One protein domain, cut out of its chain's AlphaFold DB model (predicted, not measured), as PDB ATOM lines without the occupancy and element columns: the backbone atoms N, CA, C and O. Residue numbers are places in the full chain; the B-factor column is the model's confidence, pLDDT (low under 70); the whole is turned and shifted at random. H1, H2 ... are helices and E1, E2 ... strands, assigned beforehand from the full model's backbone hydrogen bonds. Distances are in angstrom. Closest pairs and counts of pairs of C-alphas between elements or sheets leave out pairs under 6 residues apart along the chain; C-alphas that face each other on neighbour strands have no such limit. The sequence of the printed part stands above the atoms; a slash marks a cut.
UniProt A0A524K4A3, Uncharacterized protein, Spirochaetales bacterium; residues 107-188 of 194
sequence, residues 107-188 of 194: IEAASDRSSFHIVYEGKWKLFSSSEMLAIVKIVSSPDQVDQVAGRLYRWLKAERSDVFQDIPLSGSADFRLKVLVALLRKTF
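Overview. This is residues 107 to 188 of the 194 residues of an uncharacterized protein of Spirochaetales bacterium (UniProt A0A524K4A3). A small three-stranded antiparallel sheet, E1 E2 E3, forms one end of the domain, and beside it three helices pack together: H1 and H2 make a helical hairpin, and H4 crosses both. The short helix H3 is over E3, on the same face of the sheet as H1. The 82 printed residues run E1 E2 E3 H1 H2 H3 H4, class mixed; the sheet's order is E1 - E2 - E3. The whole is compact, with a radius of gyration of the C-alphas of 11.8 A and spans of 32 by 27 by 21 A.

Along the chain. E1, residues 107 to 109, begins at C-alpha 107 (-18.525, 45.386, 329.820). E2, 115 to 120, is 16.5 A long and E3, 123 to 128, 17.0 A. H1, 129 to 139, is 15.1 A; H2, 145 to 159, 20.6 A. H3 is 163 to 166. H4, 175 to 187, is 18.3 A and ends at C-alpha 187 (-25.091, 46.869, 334.401).

Arrangement. E1, E2 and E3 form a meander, each strand the antiparallel neighbour of the one before; N 108 and O 117 are 2.9 A apart, N 118 and O 125 2.9 A. H1 stands up from the sheet at 57 degrees, over E3, in two layers, a helix on one face of a sheet. H2 touches H1 with residues 148 to 152 alone, closest C-alphas Val 139 and Val 148 at 6.1 A, a shallow tilt of 31 degrees, opposite ways. H4 touches H2 with residues 177 to 182 alone, closest C-alphas Ala 149 and Leu 177 at 5.5 A, about perpendicular at 86 degrees. H4 only grazes the sheet. H1, H2 and H4 have every O i to N i+4 pair within hydrogen-bond range; H3 is too short for one.

Size, cuts and confidence. The C-alphas of Asp 112 and Ala 173 are the two farthest apart, 33.5 A. The printed part has no cut and no long link; no printed residue is under pLDDT 70.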
ATOM      1  N   ILE A 107     -17.581  45.554 330.923       86.75
ATOM      2  CA  ILE A 107     -18.525  45.386 329.820       86.75
ATOM      3  C   ILE A 107     -18.514  46.670 329.007       86.75
ATOM      4  O   ILE A 107     -18.994  47.705 329.467       86.75
ATOM      5  N   GLU A 108     -17.992  46.583 327.791       84.25
ATOM      6  CA  GLU A 108     -17.968  47.692 326.844       84.25
ATOM      7  C   GLU A 108     -19.017  47.441 325.763       84.25
ATOM      8  O   GLU A 108     -18.951  46.456 325.027       84.25
ATOM      9  N   ALA A 109     -20.014  48.318 325.678       84.25
ATOM     10  CA  ALA A 109     -21.023  48.268 324.630       84.25
ATOM     11  C   ALA A 109     -20.629  49.204 323.485       84.25
ATOM     12  O   ALA A 109     -20.199  50.333 323.726       84.25
ATOM     13  N   ALA A 110     -20.830  48.759 322.247       77.00
ATOM     14  CA  ALA A 110     -20.788  49.654 321.097       77.00
ATOM     15  C   ALA A 110     -21.863  50.751 321.231       77.00
ATOM     16  O   ALA A 110     -22.887  50.555 321.895       77.00
ATOM     17  N   SER A 111     -21.651  51.906 320.593       74.56
ATOM     18  CA  SER A 111     -22.552  53.069 320.684       74.56
ATOM     19  C   SER A 111     -24.000  52.749 320.288       74.56
ATOM     20  O   SER A 111     -24.938  53.335 320.823       74.56
ATOM     21  N   ASP A 112     -24.180  51.794 319.379       76.75
ATOM     22  CA  ASP A 112     -25.460  51.289 318.879       76.75
ATOM     23  C   ASP A 112     -26.015  50.093 319.686       76.75
ATOM     24  O   ASP A 112     -27.113  49.618 319.407       76.75
ATOM     25  N   ARG A 113     -25.274  49.598 320.689       79.50
ATOM     26  CA  ARG A 113     -25.581  48.400 321.495       79.50
ATOM     27  C   ARG A 113     -25.808  47.127 320.666       79.50
ATOM     28  O   ARG A 113     -26.472  46.197 321.132       79.50
ATOM     29  N   SER A 114     -25.258  47.061 319.453       78.06
ATOM     30  CA  SER A 114     -25.315  45.853 318.619       78.06
ATOM     31  C   SER A 114     -24.347  44.772 319.106       78.06
ATOM     32  O   SER A 114     -24.599  43.577 318.934       78.06
ATOM     33  N   SER A 115     -23.262  45.207 319.745       85.50
ATOM     34  CA  SER A 115     -22.121  44.389 320.133       85.50
ATOM     35  C   SER A 115     -21.619  44.763 321.523       85.50
ATOM     36  O   SER A 115     -21.584  45.941 321.892       85.50
ATOM     37  N   PHE A 116     -21.205  43.754 322.281       88.94
ATOM     38  CA  PHE A 116     -20.740  43.881 323.655       88.94
ATOM     39  C   PHE A 116     -19.429  43.126 323.842       88.94
ATOM     40  O   PHE A 116     -19.331  41.953 323.493       88.94
ATOM     41  N   HIS A 117     -18.442  43.769 324.448       89.12
ATOM     42  CA  HIS A 117     -17.179  43.144 324.815       89.12
ATOM     43  C   HIS A 117     -17.171  42.879 326.313       89.12
ATOM     44  O   HIS A 117     -17.320  43.804 327.110       89.12
ATOM     45  N   ILE A 118     -16.985  41.618 326.695       88.81
ATOM     46  CA  ILE A 118     -16.651  41.257 328.072       88.81
ATOM     47  C   ILE A 118     -15.132  41.181 328.154       88.81
ATOM     48  O   ILE A 118     -14.521  40.314 327.529       88.81
ATOM     49  N   VAL A 119     -14.532  42.103 328.900       86.12
ATOM     50  CA  VAL A 119     -13.080  42.232 329.065       86.12
ATOM     51  C   VAL A 119     -12.679  41.674 330.427       86.12
ATOM     52  O   VAL A 119     -13.284  42.021 331.438       86.12
ATOM     53  N   TYR A 120     -11.660  40.822 330.459       83.69
ATOM     54  CA  TYR A 120     -11.063  40.260 331.666       83.69
ATOM     55  C   TYR A 120      -9.546  40.145 331.483       83.69
ATOM     56  O   TYR A 120      -9.083  39.500 330.546       83.69
ATOM     57  N   GLU A 121      -8.765  40.773 332.368       77.62
ATOM     58  CA  GLU A 121      -7.288  40.708 332.354       77.62
ATOM     59  C   GLU A 121      -6.651  41.047 330.989       77.62
ATOM     60  O   GLU A 121      -5.675  40.438 330.559       77.62
ATOM     61  N   GLY A 122      -7.217  42.028 330.278       75.44
ATOM     62  CA  GLY A 122      -6.733  42.454 328.957       75.44
ATOM     63  C   GLY A 122      -7.119  41.522 327.806       75.44
ATOM     64  O   GLY A 122      -6.899  41.864 326.645       75.44
ATOM     65  N   LYS A 123      -7.746  40.380 328.098       84.00
ATOM     66  CA  LYS A 123      -8.419  39.544 327.107       84.00
ATOM     67  C   LYS A 123      -9.871  39.971 326.996       84.00
ATOM     68  O   LYS A 123     -10.464  40.448 327.962       84.00
ATOM     69  N   TRP A 124     -10.455  39.802 325.823       85.69
ATOM     70  CA  TRP A 124     -11.829  40.213 325.589       85.69
ATOM     71  C   TRP A 124     -12.565  39.190 324.753       85.69
ATOM     72  O   TRP A 124     -11.982  38.487 323.929       85.69
ATOM     73  N   LYS A 125     -13.877  39.143 324.962       91.44
ATOM     74  CA  LYS A 125     -14.769  38.350 324.139       91.44
ATOM     75  C   LYS A 125     -15.949  39.164 323.658       91.44
ATOM     76  O   LYS A 125     -16.611  39.831 324.450       91.44
ATOM     77  N   LEU A 126     -16.196  39.080 322.354       91.12
ATOM     78  CA  LEU A 126     -17.335  39.704 321.701       91.12
ATOM     79  C   LEU A 126     -18.588  38.844 321.856       91.12
ATOM     80  O   LEU A 126     -18.579  37.647 321.556       91.12
ATOM     81  N   PHE A 127     -19.669  39.497 322.254       91.25
ATOM     82  CA  PHE A 127     -21.027  38.985 322.270       91.25
ATOM     83  C   PHE A 127     -21.909  39.909 321.437       91.25
ATOM     84  O   PHE A 127     -21.859  41.133 321.561       91.25
ATOM     85  N   SER A 128     -22.734  39.318 320.590       90.62
ATOM     86  CA  SER A 128     -23.806  40.004 319.880       90.62
ATOM     87  C   SER A 128     -24.929  40.416 320.835       90.62
ATOM     88  O   SER A 128     -25.032  39.943 321.972       90.62
ATOM     89  N   SER A 129     -25.816  41.288 320.364       88.50
ATOM     90  CA  SER A 129     -26.981  41.732 321.132       88.50
ATOM     91  C   SER A 129     -27.907  40.586 321.563       88.50
ATOM     92  O   SER A 129     -28.369  40.563 322.705       88.50
ATOM     93  N   SER A 130     -28.132  39.587 320.703       89.50
ATOM     94  CA  SER A 130     -28.961  38.418 321.030       89.50
ATOM     95  C   SER A 130     -28.328  37.544 322.117       89.50
ATOM     96  O   SER A 130     -29.020  37.119 323.043       89.50
ATOM     97  N   GLU A 131     -27.015  37.323 322.046       93.19
ATOM     98  CA  GLU A 131     -26.258  36.568 323.049       93.19
ATOM     99  C   GLU A 131     -26.215  37.300 324.388       93.19
ATOM    100  O   GLU A 131     -26.488  36.705 325.430       93.19
ATOM    101  N   MET A 132     -25.940  38.608 324.372       92.56
ATOM    102  CA  MET A 132     -25.949  39.420 325.586       92.56
ATOM    103  C   MET A 132     -27.335  39.415 326.237       92.56
ATOM    104  O   MET A 132     -27.458  39.283 327.453       92.56
ATOM    105  N   LEU A 133     -28.404  39.475 325.442       91.00
ATOM    106  CA  LEU A 133     -29.772  39.374 325.941       91.00
ATOM    107  C   LEU A 133     -30.058  37.999 326.566       91.00
ATOM    108  O   LEU A 133     -30.707  37.935 327.614       91.00
ATOM    109  N   ALA A 134     -29.568  36.904 325.978       92.69
ATOM    110  CA  ALA A 134     -29.686  35.567 326.563       92.69
ATOM    111  C   ALA A 134     -28.957  35.470 327.915       92.69
ATOM    112  O   ALA A 134     -29.537  35.006 328.900       92.69
ATOM    113  N   ILE A 135     -27.733  35.998 327.988       93.19
ATOM    114  CA  ILE A 135     -26.944  36.092 329.222       93.19
ATOM    115  C   ILE A 135     -27.702  36.892 330.289       93.19
ATOM    116  O   ILE A 135     -27.891  36.419 331.411       93.19
ATOM    117  N   VAL A 136     -28.193  38.083 329.943       92.31
ATOM    118  CA  VAL A 136     -28.922  38.960 330.870       92.31
ATOM    119  C   VAL A 136     -30.223  38.309 331.348       92.31
ATOM    120  O   VAL A 136     -30.549  38.415 332.528       92.31
ATOM    121  N   LYS A 137     -30.936  37.559 330.497       91.38
ATOM    122  CA  LYS A 137     -32.121  36.781 330.906       91.38
ATOM    123  C   LYS A 137     -31.794  35.721 331.956       91.38
ATOM    124  O   LYS A 137     -32.530  35.601 332.932       91.38
ATOM    125  N   ILE A 138     -30.701  34.976 331.779       91.69
ATOM    126  CA  ILE A 138     -30.251  33.973 332.758       91.69
ATOM    127  C   ILE A 138     -29.936  34.661 334.087       91.69
ATOM    128  O   ILE A 138     -30.375  34.220 335.150       91.69
ATOM    129  N   VAL A 139     -29.199  35.766 334.011       91.81
ATOM    130  CA  VAL A 139     -28.688  36.481 335.178       91.81
ATOM    131  C   VAL A 139     -29.773  37.255 335.934       91.81
ATOM    132  O   VAL A 139     -29.704  37.374 337.157       91.81
ATOM    133  N   SER A 140     -30.813  37.719 335.244       88.94
ATOM    134  CA  SER A 140     -31.950  38.434 335.837       88.94
ATOM    135  C   SER A 140     -32.920  37.530 336.613       88.94
ATOM    136  O   SER A 140     -33.875  38.039 337.203       88.94
ATOM    137  N   SER A 141     -32.714  36.211 336.618       87.19
ATOM    138  CA  SER A 141     -33.486  35.294 337.462       87.19
ATOM    139  C   SER A 141     -33.359  35.688 338.946       87.19
ATOM    140  O   SER A 141     -32.257  36.049 339.368       87.19
ATOM    141  N   PRO A 142     -34.439  35.611 339.750       85.94
ATOM    142  CA  PRO A 142     -34.408  35.945 341.179       85.94
ATOM    143  C   PRO A 142     -33.655  34.915 342.038       85.94
ATOM    144  O   PRO A 142     -33.515  35.111 343.242       85.94
ATOM    145  N   ASP A 143     -33.167  33.829 341.436       87.62
ATOM    146  CA  ASP A 143     -32.500  32.745 342.147       87.62
ATOM    147  C   ASP A 143     -31.141  33.156 342.739       87.62
ATOM    148  O   ASP A 143     -30.517  34.164 342.366       87.62
ATOM    149  N   GLN A 144     -30.664  32.318 343.665       85.38
ATOM    150  CA  GLN A 144     -29.367  32.469 344.317       85.38
ATOM    151  C   GLN A 144     -28.229  32.525 343.287       85.38
ATOM    152  O   GLN A 144     -28.217  31.783 342.302       85.38
ATOM    153  N   VAL A 145     -27.241  33.388 343.552       82.06
ATOM    154  CA  VAL A 145     -26.114  33.669 342.646       82.06
ATOM    155  C   VAL A 145     -25.384  32.393 342.220       82.06
ATOM    156  O   VAL A 145     -25.025  32.277 341.054       82.06
ATOM    157  N   ASP A 146     -25.228  31.410 343.109       81.75
ATOM    158  CA  ASP A 146     -24.566  30.135 342.796       81.75
ATOM    159  C   ASP A 146     -25.317  29.318 341.736       81.75
ATOM    160  O   ASP A 146     -24.716  28.777 340.808       81.75
ATOM    161  N   GLN A 147     -26.648  29.268 341.831       86.88
ATOM    162  CA  GLN A 147     -27.476  28.557 340.857       86.88
ATOM    163  C   GLN A 147     -27.445  29.265 339.499       86.88
ATOM    164  O   GLN A 147     -27.339  28.621 338.453       86.88
ATOM    165  N   VAL A 148     -27.495  30.597 339.516       89.62
ATOM    166  CA  VAL A 148     -27.437  31.433 338.313       89.62
ATOM    167  C   VAL A 148     -26.067  31.347 337.639       89.62
ATOM    168  O   VAL A 148     -26.009  31.182 336.423       89.62
ATOM    169  N   ALA A 149     -24.975  31.364 338.407       87.88
ATOM    170  CA  ALA A 149     -23.617  31.155 337.906       87.88
ATOM    171  C   ALA A 149     -23.475  29.784 337.229       87.88
ATOM    172  O   ALA A 149     -22.947  29.693 336.120       87.88
ATOM    173  N   GLY A 150     -24.038  28.730 337.829       89.62
ATOM    174  CA  GLY A 150     -24.067  27.401 337.225       89.62
ATOM    175  C   GLY A 150     -24.852  27.343 335.908       89.62
ATOM    176  O   GLY A 150     -24.418  26.683 334.964       89.62
ATOM    177  N   ARG A 151     -25.982  28.056 335.801       92.69
ATOM    178  CA  ARG A 151     -26.748  28.161 334.543       92.69
ATOM    179  C   ARG A 151     -25.999  28.957 333.481       92.69
ATOM    180  O   ARG A 151     -25.958  28.519 332.336       92.69
ATOM    181  N   LEU A 152     -25.375  30.072 333.862       92.94
ATOM    182  CA  LEU A 152     -24.552  30.878 332.962       92.94
ATOM    183  C   LEU A 152     -23.382  30.057 332.412       92.94
ATOM    184  O   LEU A 152     -23.154  30.059 331.209       92.94
ATOM    185  N   TYR A 153     -22.698  29.286 333.262       92.81
ATOM    186  CA  TYR A 153     -21.631  28.381 332.830       92.81
ATOM    187  C   TYR A 153     -22.112  27.349 331.808       92.81
ATOM    188  O   TYR A 153     -21.465  27.144 330.785       92.81
ATOM    189  N   ARG A 154     -23.258  26.701 332.064       93.38
ATOM    190  CA  ARG A 154     -23.836  25.711 331.139       93.38
ATOM    191  C   ARG A 154     -24.194  26.339 329.796       93.38
ATOM    192  O   ARG A 154     -23.915  25.736 328.768       93.38
ATOM    193  N   TRP A 155     -24.770  27.539 329.816       95.25
ATOM    194  CA  TRP A 155     -25.094  28.277 328.601       95.25
ATOM    195  C   TRP A 155     -23.834  28.659 327.820       95.25
ATOM    196  O   TRP A 155     -23.750  28.359 326.635       95.25
ATOM    197  N   LEU A 156     -22.810  29.207 328.489       93.94
ATOM    198  CA  LEU A 156     -21.519  29.508 327.861       93.94
ATOM    199  C   LEU A 156     -20.890  28.247 327.267       93.94
ATOM    200  O   LEU A 156     -20.366  28.285 326.166       93.94
ATOM    201  N   LYS A 157     -20.979  27.101 327.943       91.62
ATOM    202  CA  LYS A 157     -20.455  25.834 327.421       91.62
ATOM    203  C   LYS A 157     -21.201  25.334 326.183       91.62
ATOM    204  O   LYS A 157     -20.563  24.741 325.319       91.62
ATOM    205  N   ALA A 158     -22.512  25.545 326.109       92.38
ATOM    206  CA  ALA A 158     -23.334  25.109 324.984       92.38
ATOM    207  C   ALA A 158     -23.201  26.040 323.770       92.38
ATOM    208  O   ALA A 158     -22.954  25.567 322.667       92.38
ATOM    209  N   GLU A 159     -23.321  27.350 323.983       92.69
ATOM    210  CA  GLU A 159     -23.407  28.338 322.900       92.69
ATOM    211  C   GLU A 159     -22.048  28.948 322.540       92.69
ATOM    212  O   GLU A 159     -21.795  29.274 321.385       92.69
ATOM    213  N   ARG A 160     -21.161  29.128 323.528       91.88
ATOM    214  CA  ARG A 160     -19.931  29.931 323.406       91.88
ATOM    215  C   ARG A 160     -18.742  29.303 324.126       91.88
ATOM    216  O   ARG A 160     -18.078  29.924 324.958       91.88
ATOM    217  N   SER A 161     -18.477  28.033 323.816       89.88
ATOM    218  CA  SER A 161     -17.372  27.273 324.424       89.88
ATOM    219  C   SER A 161     -15.987  27.879 324.134       89.88
ATOM    220  O   SER A 161     -15.026  27.646 324.866       89.88
ATOM    221  N   ASP A 162     -15.893  28.725 323.113       88.69
ATOM    222  CA  ASP A 162     -14.719  29.521 322.779       88.69
ATOM    223  C   ASP A 162     -14.370  30.571 323.851       88.69
ATOM    224  O   ASP A 162     -13.217  30.984 323.945       88.69
ATOM    225  N   VAL A 163     -15.321  30.978 324.701       88.69
ATOM    226  CA  VAL A 163     -15.085  31.909 325.822       88.69
ATOM    227  C   VAL A 163     -14.047  31.364 326.800       88.69
ATOM    228  O   VAL A 163     -13.268  32.139 327.345       88.69
ATOM    229  N   PHE A 164     -14.002  30.043 327.000       87.69
ATOM    230  CA  PHE A 164     -13.100  29.402 327.963       87.69
ATOM    231  C   PHE A 164     -11.624  29.422 327.534       87.69
ATOM    232  O   PHE A 164     -10.751  29.168 328.358       87.69
ATOM    233  N   GLN A 165     -11.335  29.724 326.261       86.12
ATOM    234  CA  GLN A 165      -9.964  29.891 325.761       86.12
ATOM    235  C   GLN A 165      -9.389  31.256 326.156       86.12
ATOM    236  O   GLN A 165      -8.220  31.385 326.528       86.12
ATOM    237  N   ASP A 166     -10.237  32.280 326.104       83.12
ATOM    238  CA  ASP A 166      -9.846  33.651 326.400       83.12
ATOM    239  C   ASP A 166      -9.982  33.930 327.899       83.12
ATOM    240  O   ASP A 166      -9.055  34.416 328.540       83.12
ATOM    241  N   ILE A 167     -11.110  33.558 328.494       83.69
ATOM    242  CA  ILE A 167     -11.433  33.856 329.887       83.69
ATOM    243  C   ILE A 167     -11.284  32.568 330.711       83.69
ATOM    244  O   ILE A 167     -12.016  31.607 330.459       83.69
ATOM    245  N   PRO A 168     -10.382  32.526 331.713       80.75
ATOM    246  CA  PRO A 168     -10.111  31.321 332.494       80.75
ATOM    247  C   PRO A 168     -11.244  31.047 333.495       80.75
ATOM    248  O   PRO A 168     -11.135  31.336 334.685       80.75
ATOM    249  N   LEU A 169     -12.358  30.505 332.999       83.19
ATOM    250  CA  LEU A 169     -13.485  30.044 333.806       83.19
ATOM    251  C   LEU A 169     -13.362  28.533 334.020       83.19
ATOM    252  O   LEU A 169     -13.508  27.745 333.086       83.19
ATOM    253  N   SER A 170     -13.097  28.117 335.254       75.00
ATOM    254  CA  SER A 170     -12.700  26.741 335.573       75.00
ATOM    255  C   SER A 170     -13.877  25.798 335.855       75.00
ATOM    256  O   SER A 170     -13.694  24.583 335.870       75.00
ATOM    257  N   GLY A 171     -15.101  26.306 336.053       76.06
ATOM    258  CA  GLY A 171     -16.268  25.453 336.307       76.06
ATOM    259  C   GLY A 171     -17.516  26.198 336.777       76.06
ATOM    260  O   GLY A 171     -17.489  27.402 336.992       76.06
ATOM    261  N   SER A 172     -18.617  25.473 336.996       77.06
ATOM    262  CA  SER A 172     -19.907  26.053 337.418       77.06
ATOM    263  C   SER A 172     -19.888  26.719 338.797       77.06
ATOM    264  O   SER A 172     -20.771  27.520 339.090       77.06
ATOM    265  N   ALA A 173     -18.913  26.376 339.640       74.06
ATOM    266  CA  ALA A 173     -18.725  26.954 340.969       74.06
ATOM    267  C   ALA A 173     -17.666  28.074 340.999       74.06
ATOM    268  O   ALA A 173     -17.376  28.598 342.075       74.06
ATOM    269  N   ASP A 174     -17.095  28.444 339.847       81.38
ATOM    270  CA  ASP A 174     -16.037  29.451 339.767       81.38
ATOM    271  C   ASP A 174     -16.531  30.807 340.299       81.38
ATOM    272  O   ASP A 174     -17.581  31.325 339.905       81.38
ATOM    273  N   PHE A 175     -15.756  31.404 341.203       79.94
ATOM    274  CA  PHE A 175     -16.041  32.720 341.758       79.94
ATOM    275  C   PHE A 175     -16.078  33.813 340.678       79.94
ATOM    276  O   PHE A 175     -16.900  34.725 340.769       79.94
ATOM    277  N   ARG A 176     -15.276  33.696 339.611       84.62
ATOM    278  CA  ARG A 176     -15.275  34.629 338.470       84.62
ATOM    279  C   ARG A 176     -16.641  34.708 337.795       84.62
ATOM    280  O   ARG A 176     -17.087  35.800 337.449       84.62
ATOM    281  N   LEU A 177     -17.354  33.584 337.685       86.12
ATOM    282  CA  LEU A 177     -18.732  33.587 337.189       86.12
ATOM    283  C   LEU A 177     -19.664  34.341 338.128       86.12
ATOM    284  O   LEU A 177     -20.526  35.070 337.656       86.12
ATOM    285  N   LYS A 178     -19.500  34.200 339.447       87.44
ATOM    286  CA  LYS A 178     -20.326  34.926 340.424       87.44
ATOM    287  C   LYS A 178     -20.101  36.435 340.319       87.44
ATOM    288  O   LYS A 178     -21.067  37.195 340.337       87.44
ATOM    289  N   VAL A 179     -18.847  36.857 340.142       86.44
ATOM    290  CA  VAL A 179     -18.486  38.260 339.882       86.44
ATOM    291  C   VAL A 179     -19.128  38.750 338.586       86.44
ATOM    292  O   VAL A 179     -19.757  39.806 338.579       86.44
ATOM    293  N   LEU A 180     -19.042  37.965 337.510       87.94
ATOM    294  CA  LEU A 180     -19.656  38.303 336.228       87.94
ATOM    295  C   LEU A 180     -21.187  38.407 336.331       87.94
ATOM    296  O   LEU A 180     -21.772  39.360 335.824       87.94
ATOM    297  N   VAL A 181     -21.840  37.482 337.041       88.94
ATOM    298  CA  VAL A 181     -23.286  37.516 337.327       88.94
ATOM    299  C   VAL A 181     -23.656  38.792 338.084       88.94
ATOM    300  O   VAL A 181     -24.603  39.479 337.705       88.94
ATOM    301  N   ALA A 182     -22.908  39.147 339.131       86.25
ATOM    302  CA  ALA A 182     -23.156  40.367 339.895       86.25
ATOM    303  C   ALA A 182     -22.989  41.631 339.034       86.25
ATOM    304  O   ALA A 182     -23.829  42.532 339.093       86.25
ATOM    305  N   LEU A 183     -21.951  41.674 338.192       87.19
ATOM    306  CA  LEU A 183     -21.717  42.768 337.254       87.19
ATOM    307  C   LEU A 183     -22.868  42.902 336.254       87.19
ATOM    308  O   LEU A 183     -23.417  43.985 336.091       87.19
ATOM    309  N   LEU A 184     -23.280  41.800 335.631       88.25
ATOM    310  CA  LEU A 184     -24.363  41.781 334.650       88.25
ATOM    311  C   LEU A 184     -25.698  42.249 335.250       88.25
ATOM    312  O   LEU A 184     -26.397  43.029 334.606       88.25
ATOM    313  N   ARG A 185     -26.026  41.856 336.493       86.94
ATOM    314  CA  ARG A 185     -27.217  42.368 337.209       86.94
ATOM    315  C   ARG A 185     -27.151  43.871 337.463       86.94
ATOM    316  O   ARG A 185     -28.175  44.543 337.423       86.94
ATOM    317  N   LYS A 186     -25.962  44.393 337.768       83.00
ATOM    318  CA  LYS A 186     -25.752  45.821 338.038       83.00
ATOM    319  C   LYS A 186     -25.813  46.654 336.757       83.00
ATOM    320  O   LYS A 186     -26.376  47.743 336.768       83.00
ATOM    321  N   THR A 187     -25.223  46.152 335.676       80.00
ATOM    322  CA  THR A 187     -25.091  46.869 334.401       80.00
ATOM    323  C   THR A 187     -26.389  46.865 333.601       80.00
ATOM    324  O   THR A 187     -26.733  47.870 332.981       80.00
ATOM    325  N   PHE A 188     -27.133  45.757 333.616       82.88
ATOM    326  CA  PHE A 188     -28.332  45.599 332.804       82.88
ATOM    327  C   PHE A 188     -29.585  45.516 333.667       82.88
ATOM    328  O   PHE A 188     -29.718  44.663 334.538       82.88
TER     329      PHE A 188